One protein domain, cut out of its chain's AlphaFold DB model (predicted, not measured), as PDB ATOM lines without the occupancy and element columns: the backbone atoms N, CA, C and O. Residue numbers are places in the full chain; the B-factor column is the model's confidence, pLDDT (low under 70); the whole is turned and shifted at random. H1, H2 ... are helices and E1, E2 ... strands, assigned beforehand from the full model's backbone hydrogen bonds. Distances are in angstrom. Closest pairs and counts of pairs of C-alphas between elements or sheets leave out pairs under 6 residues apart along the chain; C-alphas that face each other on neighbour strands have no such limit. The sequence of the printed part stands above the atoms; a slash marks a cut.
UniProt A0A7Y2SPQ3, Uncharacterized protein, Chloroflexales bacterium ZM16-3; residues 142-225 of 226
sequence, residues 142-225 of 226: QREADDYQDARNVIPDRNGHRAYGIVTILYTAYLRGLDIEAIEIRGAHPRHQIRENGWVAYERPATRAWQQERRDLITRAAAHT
ATOM      1  N   GLN A 142     -52.955  56.527  -5.571       56.59
ATOM      2  CA  GLN A 142     -52.420  57.066  -6.826       56.59
ATOM      3  C   GLN A 142     -50.903  57.250  -6.741       56.59
ATOM      4  O   GLN A 142     -50.176  56.797  -7.615       56.59
ATOM      5  N   ARG A 143     -50.420  57.838  -5.641       71.31
ATOM      6  CA  ARG A 143     -48.986  58.015  -5.414       71.31
ATOM      7  C   ARG A 143     -48.230  56.689  -5.394       71.31
ATOM      8  O   ARG A 143     -47.124  56.620  -5.906       71.31
ATOM      9  N   GLU A 144     -48.799  55.651  -4.792       73.38
ATOM     10  CA  GLU A 144     -48.196  54.321  -4.825       73.38
ATOM     11  C   GLU A 144     -48.149  53.741  -6.237       73.38
ATOM     12  O   GLU A 144     -47.146  53.136  -6.603       73.38
ATOM     13  N   ALA A 145     -49.215  53.910  -7.023       66.69
ATOM     14  CA  ALA A 145     -49.242  53.460  -8.409       66.69
ATOM     15  C   ALA A 145     -48.168  54.175  -9.247       66.69
ATOM     16  O   ALA A 145     -47.449  53.509  -9.991       66.69
ATOM     17  N   ASP A 146     -48.012  55.487  -9.066       69.50
ATOM     18  CA  ASP A 146     -46.980  56.286  -9.731       69.50
ATOM     19  C   ASP A 146     -45.569  55.853  -9.280       69.50
ATOM     20  O   ASP A 146     -44.729  55.512 -10.112       69.50
ATOM     21  N   ASP A 147     -45.332  55.755  -7.963       79.00
ATOM     22  CA  ASP A 147     -44.051  55.316  -7.393       79.00
ATOM     23  C   ASP A 147     -43.695  53.880  -7.832       79.00
ATOM     24  O   ASP A 147     -42.521  53.559  -8.017       79.00
ATOM     25  N   TYR A 148     -44.690  53.010  -8.033       79.56
ATOM     26  CA  TYR A 148     -44.506  51.658  -8.566       79.56
ATOM     27  C   TYR A 148     -44.062  51.670 -10.032       79.56
ATOM     28  O   TYR A 148     -43.109  50.969 -10.383       79.56
ATOM     29  N   GLN A 149     -44.709  52.474 -10.881       75.19
ATOM     30  CA  GLN A 149     -44.301  52.612 -12.281       75.19
ATOM     31  C   GLN A 149     -42.883  53.180 -12.386       75.19
ATOM     32  O   GLN A 149     -42.059  52.656 -13.139       75.19
ATOM     33  N   ASP A 150     -42.562  54.185 -11.575       69.94
ATOM     34  CA  ASP A 150     -41.219  54.752 -11.515       69.94
ATOM     35  C   ASP A 150     -40.194  53.737 -10.982       69.94
ATOM     36  O   ASP A 150     -39.112  53.609 -11.556       69.94
ATOM     37  N   ALA A 151     -40.530  52.936  -9.964       73.00
ATOM     38  CA  ALA A 151     -39.654  51.878  -9.456       73.00
ATOM     39  C   ALA A 151     -39.320  50.827 -10.528       73.00
ATOM     40  O   ALA A 151     -38.172  50.389 -10.602       73.00
ATOM     41  N   ARG A 152     -40.256  50.463 -11.417       77.50
ATOM     42  CA  ARG A 152     -39.963  49.563 -12.556       77.50
ATOM     43  C   ARG A 152     -38.943  50.157 -13.532       77.50
ATOM     44  O   ARG A 152     -38.219  49.405 -14.184       77.50
ATOM     45  N   ASN A 153     -38.852  51.485 -13.606       74.50
ATOM     46  CA  ASN A 153     -37.904  52.206 -14.458       74.50
ATOM     47  C   ASN A 153     -36.527  52.415 -13.809       74.50
ATOM     48  O   ASN A 153     -35.578  52.791 -14.497       74.50
ATOM     49  N   VAL A 154     -36.392  52.169 -12.502       68.62
ATOM     50  CA  VAL A 154     -35.117  52.304 -11.792       68.62
ATOM     51  C   VAL A 154     -34.174  51.152 -12.156       68.62
ATOM     52  O   VAL A 154     -34.572  49.984 -12.254       68.62
ATOM     53  N   ILE A 155     -32.899  51.495 -12.357       58.47
ATOM     54  CA  ILE A 155     -31.816  50.523 -12.539       58.47
ATOM     55  C   ILE A 155     -31.684  49.714 -11.239       58.47
ATOM     56  O   ILE A 155     -31.578  50.329 -10.174       58.47
ATOM     57  N   PRO A 156     -31.686  48.369 -11.292       73.56
ATOM     58  CA  PRO A 156     -31.545  47.551 -10.096       73.56
ATOM     59  C   PRO A 156     -30.245  47.846  -9.349       73.56
ATOM     60  O   PRO A 156     -29.204  48.088  -9.962       73.56
ATOM     61  N   ASP A 157     -30.297  47.785  -8.021       64.94
ATOM     62  CA  ASP A 157     -29.094  47.786  -7.196       64.94
ATOM     63  C   ASP A 157     -28.309  46.467  -7.353       64.94
ATOM     64  O   ASP A 157     -28.720  45.546  -8.061       64.94
ATOM     65  N   ARG A 158     -27.172  46.343  -6.652       52.81
ATOM     66  CA  ARG A 158     -26.346  45.119  -6.698       52.81
ATOM     67  C   ARG A 158     -27.106  43.845  -6.290       52.81
ATOM     68  O   ARG A 158     -26.626  42.752  -6.554       52.81
ATOM     69  N   ASN A 159     -28.218  43.989  -5.572       64.81
ATOM     70  CA  ASN A 159     -29.045  42.897  -5.073       64.81
ATOM     71  C   ASN A 159     -30.278  42.668  -5.967       64.81
ATOM     72  O   ASN A 159     -31.137  41.865  -5.618       64.81
ATOM     73  N   GLY A 160     -30.394  43.382  -7.092       67.81
ATOM     74  CA  GLY A 160     -31.535  43.299  -7.999       67.81
ATOM     75  C   GLY A 160     -32.761  44.102  -7.552       67.81
ATOM     76  O   GLY A 160     -33.792  44.042  -8.220       67.81
ATOM     77  N   HIS A 161     -32.680  44.872  -6.462       76.44
ATOM     78  CA  HIS A 161     -33.811  45.658  -5.979       76.44
ATOM     79  C   HIS A 161     -33.975  46.952  -6.773       76.44
ATOM     80  O   HIS A 161     -32.993  47.614  -7.110       76.44
ATOM     81  N   ARG A 162     -35.221  47.381  -6.980       81.56
ATOM     82  CA  ARG A 162     -35.533  48.685  -7.582       81.56
ATOM     83  C   ARG A 162     -36.361  49.505  -6.610       81.56
ATOM     84  O   ARG A 162     -37.448  49.085  -6.226       81.56
ATOM     85  N   ALA A 163     -35.851  50.655  -6.186       84.06
ATOM     86  CA  ALA A 163     -36.508  51.490  -5.185       84.06
ATOM     87  C   ALA A 163     -36.825  52.873  -5.747       84.06
ATOM     88  O   ALA A 163     -35.934  53.552  -6.262       84.06
ATOM     89  N   TYR A 164     -38.069  53.311  -5.583       82.06
ATOM     90  CA  TYR A 164     -38.490  54.669  -5.894       82.06
ATOM     91  C   TYR A 164     -39.604  55.121  -4.951       82.06
ATOM     92  O   TYR A 164     -40.549  54.380  -4.686       82.06
ATOM     93  N   GLY A 165     -39.485  56.343  -4.428       89.38
ATOM     94  CA  GLY A 165     -40.475  56.904  -3.510       89.38
ATOM     95  C   GLY A 165     -40.742  55.984  -2.315       89.38
ATOM     96  O   GLY A 165     -39.835  55.706  -1.524       89.38
ATOM     97  N   ILE A 166     -41.993  55.539  -2.167       85.75
ATOM     98  CA  ILE A 166     -42.398  54.603  -1.109       85.75
ATOM     99  C   ILE A 166     -42.326  53.124  -1.515       85.75
ATOM    100  O   ILE A 166     -42.554  52.269  -0.662       85.75
ATOM    101  N   VAL A 167     -42.017  52.815  -2.773       87.75
ATOM    102  CA  VAL A 167     -42.057  51.461  -3.333       87.75
ATOM    103  C   VAL A 167     -40.645  50.895  -3.480       87.75
ATOM    104  O   VAL A 167     -39.713  51.564  -3.924       87.75
ATOM    105  N   THR A 168     -40.462  49.633  -3.101       91.81
ATOM    106  CA  THR A 168     -39.264  48.849  -3.415       91.81
ATOM    107  C   THR A 168     -39.677  47.507  -4.007       91.81
ATOM    108  O   THR A 168     -40.309  46.697  -3.334       91.81
ATOM    109  N   ILE A 169     -39.291  47.256  -5.254       86.31
ATOM    110  CA  ILE A 169     -39.412  45.952  -5.905       86.31
ATOM    111  C   ILE A 169     -38.236  45.100  -5.436       86.31
ATOM    112  O   ILE A 169     -37.072  45.457  -5.633       86.31
ATOM    113  N   LEU A 170     -38.559  44.005  -4.757       84.44
ATOM    114  CA  LEU A 170     -37.613  43.097  -4.117       84.44
ATOM    115  C   LEU A 170     -37.253  41.906  -4.995       84.44
ATOM    116  O   LEU A 170     -36.166  41.354  -4.879       84.44
ATOM    117  N   TYR A 171     -38.193  41.492  -5.830       80.94
ATOM    118  CA  TYR A 171     -38.067  40.339  -6.698       80.94
ATOM    119  C   TYR A 171     -38.917  40.573  -7.933       80.94
ATOM    120  O   TYR A 171     -40.020  41.112  -7.826       80.94
ATOM    121  N   THR A 172     -38.406  40.135  -9.074       76.00
ATOM    122  CA  THR A 172     -39.124  40.104 -10.341       76.00
ATOM    123  C   THR A 172     -38.830  38.764 -10.993       76.00
ATOM    124  O   THR A 172     -37.666  38.370 -11.094       76.00
ATOM    125  N   ALA A 173     -39.864  38.086 -11.464       70.31
ATOM    126  CA  ALA A 173     -39.735  36.910 -12.302       70.31
ATOM    127  C   ALA A 173     -40.749  36.952 -13.430       70.31
ATOM    128  O   ALA A 173     -41.878  37.394 -13.256       70.31
ATOM    129  N   TYR A 174     -40.332  36.444 -14.583       59.03
ATOM    130  CA  TYR A 174     -41.195  36.317 -15.742       59.03
ATOM    131  C   TYR A 174     -41.202  34.866 -16.202       59.03
ATOM    132  O   TYR A 174     -40.217  34.383 -16.767       59.03
ATOM    133  N   LEU A 175     -42.296  34.156 -15.935       53.09
ATOM    134  CA  LEU A 175     -42.419  32.731 -16.239       53.09
ATOM    135  C   LEU A 175     -43.798  32.431 -16.823       53.09
ATOM    136  O   LEU A 175     -44.816  32.894 -16.325       53.09
ATOM    137  N   ARG A 176     -43.825  31.667 -17.925       50.34
ATOM    138  CA  ARG A 176     -45.052  31.249 -18.637       50.34
ATOM    139  C   ARG A 176     -46.014  32.402 -19.011       50.34
ATOM    140  O   ARG A 176     -47.212  32.180 -19.127       50.34
ATOM    141  N   GLY A 177     -45.498  33.616 -19.227       46.62
ATOM    142  CA  GLY A 177     -46.313  34.798 -19.552       46.62
ATOM    143  C   GLY A 177     -46.898  35.529 -18.337       46.62
ATOM    144  O   GLY A 177     -47.718  36.425 -18.514       46.62
ATOM    145  N   LEU A 178     -46.482  35.160 -17.122       47.41
ATOM    146  CA  LEU A 178     -46.814  35.847 -15.877       47.41
ATOM    147  C   LEU A 178     -45.611  36.672 -15.408       47.41
ATOM    148  O   LEU A 178     -44.521  36.130 -15.215       47.41
ATOM    149  N   ASP A 179     -45.825  37.974 -15.231       65.88
ATOM    150  CA  ASP A 179     -44.903  38.904 -14.575       65.88
ATOM    151  C   ASP A 179     -45.210  38.932 -13.076       65.88
ATOM    152  O   ASP A 179     -46.263  39.423 -12.670       65.88
ATOM    153  N   ILE A 180     -44.328  38.359 -12.262       68.81
ATOM    154  CA  ILE A 180     -44.504  38.236 -10.815       68.81
ATOM    155  C   ILE A 180     -43.507  39.147 -10.113       68.81
ATOM    156  O   ILE A 180     -42.293  39.004 -10.268       68.81
ATOM    157  N   GLU A 181     -44.016  40.048  -9.279       79.50
ATOM    158  CA  GLU A 181     -43.205  41.013  -8.544       79.50
ATOM    159  C   GLU A 181     -43.511  40.969  -7.048       79.50
ATOM    160  O   GLU A 181     -44.663  41.088  -6.633       79.50
ATOM    161  N   ALA A 182     -42.471  40.844  -6.221       83.56
ATOM    162  CA  ALA A 182     -42.585  41.016  -4.775       83.56
ATOM    163  C   ALA A 182     -42.231  42.459  -4.411       83.56
ATOM    164  O   ALA A 182     -41.155  42.947  -4.764       83.56
ATOM    165  N   ILE A 183     -43.119  43.136  -3.692       86.94
ATOM    166  CA  ILE A 183     -43.048  44.581  -3.480       86.94
ATOM    167  C   ILE A 183     -43.170  44.905  -1.994       86.94
ATOM    168  O   ILE A 183     -44.057  44.418  -1.294       86.94
ATOM    169  N   GLU A 184     -42.285  45.773  -1.520       91.75
ATOM    170  CA  GLU A 184     -42.369  46.432  -0.221       91.75
ATOM    171  C   GLU A 184     -42.864  47.870  -0.422       91.75
ATOM    172  O   GLU A 184     -42.275  48.636  -1.187       91.75
ATOM    173  N   ILE A 185     -43.924  48.249   0.289       85.25
ATOM    174  CA  ILE A 185     -44.444  49.617   0.341       85.25
ATOM    175  C   ILE A 185     -44.189  50.172   1.736       85.25
ATOM    176  O   ILE A 185     -44.569  49.572   2.741       85.25
ATOM    177  N   ARG A 186     -43.552  51.338   1.798       86.06
ATOM    178  CA  ARG A 186     -43.195  52.046   3.032       86.06
ATOM    179  C   ARG A 186     -44.120  53.244   3.270       86.06
ATOM    180  O   ARG A 186     -44.893  53.641   2.407       86.06
ATOM    181  N   GLY A 187     -44.030  53.858   4.449       79.06
ATOM    182  CA  GLY A 187     -44.765  55.084   4.782       79.06
ATOM    183  C   GLY A 187     -45.830  54.872   5.853       79.06
ATOM    184  O   GLY A 187     -45.605  54.127   6.800       79.06
ATOM    185  N   ALA A 188     -46.968  55.564   5.727       71.06
ATOM    186  CA  ALA A 188     -48.019  55.583   6.751       71.06
ATOM    187  C   ALA A 188     -48.705  54.218   6.953       71.06
ATOM    188  O   ALA A 188     -49.116  53.895   8.065       71.06
ATOM    189  N   HIS A 189     -48.787  53.413   5.891       69.06
ATOM    190  CA  HIS A 189     -49.351  52.064   5.908       69.06
ATOM    191  C   HIS A 189     -48.360  51.098   5.255       69.06
ATOM    192  O   HIS A 189     -48.507  50.770   4.072       69.06
ATOM    193  N   PRO A 190     -47.297  50.709   5.983       82.56
ATOM    194  CA  PRO A 190     -46.278  49.847   5.424       82.56
ATOM    195  C   PRO A 190     -46.868  48.455   5.191       82.56
ATOM    196  O   PRO A 190     -47.563  47.908   6.053       82.56
ATOM    197  N   ARG A 191     -46.631  47.897   4.007       82.06
ATOM    198  CA  ARG A 191     -47.210  46.620   3.585       82.06
ATOM    199  C   ARG A 191     -46.387  45.944   2.508       82.06
ATOM    200  O   ARG A 191     -45.551  46.562   1.855       82.06
ATOM    201  N   HIS A 192     -46.645  44.661   2.344       82.06
ATOM    202  CA  HIS A 192     -46.005  43.805   1.367       82.06
ATOM    203  C   HIS A 192     -47.047  43.341   0.357       82.06
ATOM    204  O   HIS A 192     -48.117  42.887   0.760       82.06
ATOM    205  N   GLN A 193     -46.726  43.433  -0.929       82.88
ATOM    206  CA  GLN A 193     -47.577  42.970  -2.021       82.88
ATOM    207  C   GLN A 193     -46.841  41.937  -2.875       82.88
ATOM    208  O   GLN A 193     -45.624  42.007  -3.039       82.88
ATOM    209  N   ILE A 194     -47.593  41.006  -3.453       76.44
ATOM    210  CA  ILE A 194     -47.178  40.272  -4.649       76.44
ATOM    211  C   ILE A 194     -48.083  40.745  -5.772       76.44
ATOM    212  O   ILE A 194     -49.310  40.758  -5.614       76.44
ATOM    213  N   ARG A 195     -47.478  41.154  -6.883       72.38
ATOM    214  CA  ARG A 195     -48.200  41.530  -8.088       72.38
ATOM    215  C   ARG A 195     -48.002  40.500  -9.181       72.38
ATOM    216  O   ARG A 195     -46.893  40.020  -9.371       72.38
ATOM    217  N   GLU A 196     -49.081  40.210  -9.889       68.62
ATOM    218  CA  GLU A 196     -49.127  39.367 -11.077       68.62
ATOM    219  C   GLU A 196     -49.607  40.228 -12.243       68.62
ATOM    220  O   GLU A 196     -50.699  40.798 -12.199       68.62
ATOM    221  N   ASN A 197     -48.783  40.384 -13.278       62.31
ATOM    222  CA  ASN A 197     -49.059  41.249 -14.426       62.31
ATOM    223  C   ASN A 197     -49.455  42.682 -14.015       62.31
ATOM    224  O   ASN A 197     -50.321  43.305 -14.628       62.31
ATOM    225  N   GLY A 198     -48.845  43.190 -12.940       59.41
ATOM    226  CA  GLY A 198     -49.125  44.514 -12.377       59.41
ATOM    227  C   GLY A 198     -50.350  44.599 -11.455       59.41
ATOM    228  O   GLY A 198     -50.542  45.642 -10.826       59.41
ATOM    229  N   TRP A 199     -51.133  43.528 -11.305       56.81
ATOM    230  CA  TRP A 199     -52.283  43.454 -10.397       56.81
ATOM    231  C   TRP A 199     -51.898  42.864  -9.046       56.81
ATOM    232  O   TRP A 199     -51.119  41.924  -8.988       56.81
ATOM    233  N   VAL A 200     -52.456  43.374  -7.947       69.25
ATOM    234  CA  VAL A 200     -52.176  42.850  -6.599       69.25
ATOM    235  C   VAL A 200     -52.863  41.495  -6.413       69.25
ATOM    236  O   VAL A 200     -54.082  41.431  -6.282       69.25
ATOM    237  N   ALA A 201     -52.074  40.422  -6.376       62.75
ATOM    238  CA  ALA A 201     -52.542  39.057  -6.129       62.75
ATOM    239  C   ALA A 201     -52.520  38.702  -4.633       62.75
ATOM    240  O   ALA A 201     -53.314  37.895  -4.150       62.75
ATOM    241  N   TYR A 202     -51.616  39.326  -3.878       68.69
ATOM    242  CA  TYR A 202     -51.493  39.142  -2.437       68.69
ATOM    243  C   TYR A 202     -51.057  40.443  -1.772       68.69
ATOM    244  O   TYR A 202     -50.178  41.132  -2.285       68.69
ATOM    245  N   GLU A 203     -51.628  40.754  -0.610       77.62
ATOM    246  CA  GLU A 203     -51.217  41.881   0.225       77.62
ATOM    247  C   GLU A 203     -51.245  41.489   1.707       77.62
ATOM    248  O   GLU A 203     -52.141  40.771   2.158       77.62
ATOM    249  N   ARG A 204     -50.275  41.984   2.481       71.94
ATOM    250  CA  ARG A 204     -50.322  41.953   3.946       71.94
ATOM    251  C   ARG A 204     -49.697  43.204   4.567       71.94
ATOM    252  O   ARG A 204     -48.716  43.711   4.020       71.94
ATOM    253  N   PRO A 205     -50.173  43.666   5.736       72.88
ATOM    254  CA  PRO A 205     -49.483  44.698   6.506       72.88
ATOM    255  C   PRO A 205     -48.053  44.266   6.859       72.88
ATOM    256  O   PRO A 205     -47.806  43.088   7.118       72.88
ATOM    257  N   ALA A 206     -47.116  45.212   6.877       78.44
ATOM    258  CA  ALA A 206     -45.767  44.974   7.374       78.44
ATOM    259  C   ALA A 206     -45.747  45.105   8.900       78.44
ATOM    260  O   ALA A 206     -46.369  46.013   9.462       78.44
ATOM    261  N   THR A 207     -45.013  44.227   9.579       82.19
ATOM    262  CA  THR A 207     -44.856  44.277  11.037       82.19
ATOM    263  C   THR A 207     -43.413  44.583  11.443       82.19
ATOM    264  O   THR A 207     -42.541  44.887  10.626       82.19
ATOM    265  N   ARG A 208     -43.130  44.507  12.750       77.06
ATOM    266  CA  ARG A 208     -41.768  44.656  13.284       77.06
ATOM    267  C   ARG A 208     -40.823  43.540  12.814       77.06
ATOM    268  O   ARG A 208     -39.613  43.733  12.869       77.06
ATOM    269  N   ALA A 209     -41.350  42.423  12.306       80.06
ATOM    270  CA  ALA A 209     -40.587  41.303  11.753       80.06
ATOM    271  C   ALA A 209     -40.252  41.465  10.251       80.06
ATOM    272  O   ALA A 209     -40.113  40.477   9.530       80.06
ATOM    273  N   TRP A 210     -40.099  42.705   9.771       73.81
ATOM    274  CA  TRP A 210     -39.992  43.053   8.346       73.81
ATOM    275  C   TRP A 210     -38.935  42.259   7.557       73.81
ATOM    276  O   TRP A 210     -39.135  41.961   6.385       73.81
ATOM    277  N   GLN A 211     -37.816  41.870   8.176       72.31
ATOM    278  CA  GLN A 211     -36.786  41.067   7.503       72.31
ATOM    279  C   GLN A 211     -37.276  39.659   7.161       72.31
ATOM    280  O   GLN A 211     -37.066  39.196   6.040       72.31
ATOM    281  N   GLN A 212     -37.937  38.989   8.110       69.62
ATOM    282  CA  GLN A 212     -38.527  37.673   7.878       69.62
ATOM    283  C   GLN A 212     -39.677  37.783   6.878       69.62
ATOM    284  O   GLN A 212     -39.786  36.982   5.957       69.62
ATOM    285  N   GLU A 213     -40.472  38.846   6.983       67.75
ATOM    286  CA  GLU A 213     -41.583  39.069   6.067       67.75
ATOM    287  C   GLU A 213     -41.135  39.284   4.620       67.75
ATOM    288  O   GLU A 213     -41.788  38.787   3.702       67.75
ATOM    289  N   ARG A 214     -40.018  39.980   4.396       78.44
ATOM    290  CA  ARG A 214     -39.438  40.126   3.055       78.44
ATOM    291  C   ARG A 214     -38.984  38.787   2.490       78.44
ATOM    292  O   ARG A 214     -39.224  38.528   1.315       78.44
ATOM    293  N   ARG A 215     -38.371  37.933   3.315       70.88
ATOM    294  CA  ARG A 215     -37.960  36.581   2.902       70.88
ATOM    295  C   ARG A 215     -39.169  35.752   2.488       70.88
ATOM    296  O   ARG A 215     -39.214  35.289   1.355       70.88
ATOM    297  N   ASP A 216     -40.178  35.665   3.351       71.06
ATOM    298  CA  ASP A 216     -41.395  34.900   3.068       71.06
ATOM    299  C   ASP A 216     -42.128  35.424   1.822       71.06
ATOM    300  O   ASP A 216     -42.698  34.641   1.064       71.06
ATOM    301  N   LEU A 217     -42.120  36.745   1.597       72.62
ATOM    302  CA  LEU A 217     -42.743  37.368   0.428       72.62
ATOM    303  C   LEU A 217     -42.050  36.943  -0.871       72.62
ATOM    304  O   LEU A 217     -42.728  36.565  -1.821       72.62
ATOM    305  N   ILE A 218     -40.715  36.979  -0.898       72.44
ATOM    306  CA  ILE A 218     -39.920  36.544  -2.052       72.44
ATOM    307  C   ILE A 218     -40.106  35.041  -2.276       72.44
ATOM    308  O   ILE A 218     -40.356  34.625  -3.403       72.44
ATOM    309  N   THR A 219     -40.059  34.228  -1.215       75.31
ATOM    310  CA  THR A 219     -40.307  32.782  -1.302       75.31
ATOM    311  C   THR A 219     -41.692  32.482  -1.860       75.31
ATOM    312  O   THR A 219     -41.831  31.622  -2.725       75.31
ATOM    313  N   ARG A 220     -42.724  33.205  -1.411       67.75
ATOM    314  CA  ARG A 220     -44.083  33.045  -1.932       67.75
ATOM    315  C   ARG A 220     -44.174  33.486  -3.392       67.75
ATOM    316  O   ARG A 220     -44.743  32.750  -4.186       67.75
ATOM    317  N   ALA A 221     -43.586  34.619  -3.768       65.44
ATOM    318  CA  ALA A 221     -43.552  35.061  -5.162       65.44
ATOM    319  C   ALA A 221     -42.856  34.027  -6.071       65.44
ATOM    320  O   ALA A 221     -43.375  33.687  -7.129       65.44
ATOM    321  N   ALA A 222     -41.749  33.443  -5.609       69.31
ATOM    322  CA  ALA A 222     -41.043  32.362  -6.296       69.31
ATOM    323  C   ALA A 222     -41.782  31.005  -6.270       69.31
ATOM    324  O   ALA A 222     -41.397  30.077  -6.976       69.31
ATOM    325  N   ALA A 223     -42.837  30.842  -5.468       67.25
ATOM    326  CA  ALA A 223     -43.689  29.655  -5.521       67.25
ATOM    327  C   ALA A 223     -44.754  29.768  -6.625       67.25
ATOM    328  O   ALA A 223     -45.110  28.758  -7.219       67.25
ATOM    329  N   HIS A 224     -45.209  30.985  -6.952       54.12
ATOM    330  CA  HIS A 224     -46.160  31.235  -8.052       54.12
ATOM    331  C   HIS A 224     -45.562  30.954  -9.438       54.12
ATOM    332  O   HIS A 224     -46.269  30.903 -10.441       54.12
ATOM    333  N   THR A 225     -44.247  30.775  -9.498       52.00
ATOM    334  CA  THR A 225     -43.504  30.498 -10.721       52.00
ATOM    335  C   THR A 225     -43.390  29.008 -11.086       52.00
ATOM    336  O   THR A 225     -42.894  28.714 -12.176       52.00
TER     337      THR A 225
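What this domain is: This is residues 142 to 225 of the 226 residues of an uncharacterized protein of Chloroflexales bacterium ZM16-3 (UniProt A0A7Y2SPQ3). A twisted sheet of five antiparallel strands makes the middle layer, with one helix packed on each face: H2 runs along the strands on one face, and H1 lies slantwise near the E1 edge on the other. The strands form a meander, each the antiparallel neighbour of the one before, in the order E1, E2, E3, E4, E5. The printed part has 84 residues with two named helices and five named strands, along the chain H1, E1, E2, E3, E4, E5, H2, a mixed class. It is compact, with a radius of gyration of the C-alphas of 11.8 A and spans of 35 by 27 by 26 A.

How they stand to each other: In the sheet, E2, residues 167 to 175, and E3, residues 178 to 185, form a hairpin, with N 170 and O 182 2.8 A apart. E2 bends by 60 degrees at residue 170. Edge strand E1, residues 162 to 164, forms a hairpin with E2, with N 164 and O 167 2.9 A apart. E4, residues 191 to 196, forms a hairpin with E3, with N 183 and O 193 at 2.8 A, and one with edge strand E5, residues 199 to 205, with N 194 and O 202 at 2.8 A. H2, residues 210 to 223, is over E3 at a height over the sheet of 7.9 A; its closest C-alphas to E3 are those of Ile 218 and Ala 182, 5.9 A apart. H1, residues 142 to 153, is on the opposite face at a height of 8.0 A and touches E1, closest at the C-alphas of Ala 151 and Tyr 164, 4.7 A. H1 and H2 are apart. In both helices every O i to N i+4 pair is within hydrogen-bond range.

Where its parts are: E2 measures 22.7 A from first to last C-alpha, E3 21.4 A, E5 17.2 A, E4 16.5 A and E1 6.9 A. H1 measures 17.1 A and begins at C-alpha 142 (-52.420, 57.066, -6.826). H2 measures 19.6 A and ends at C-alpha 223 (-43.689, 29.655, -5.521).

The domain as a whole: The two C-alphas farthest apart, those of Arg 176 and Ala 188, are 35.3 A apart. The printed part has no cut and no long link. The mean pLDDT of the printed part is 72.4, and 33 residues are under 70, among them 174 to 180, 196 to 202 and 220 to 225.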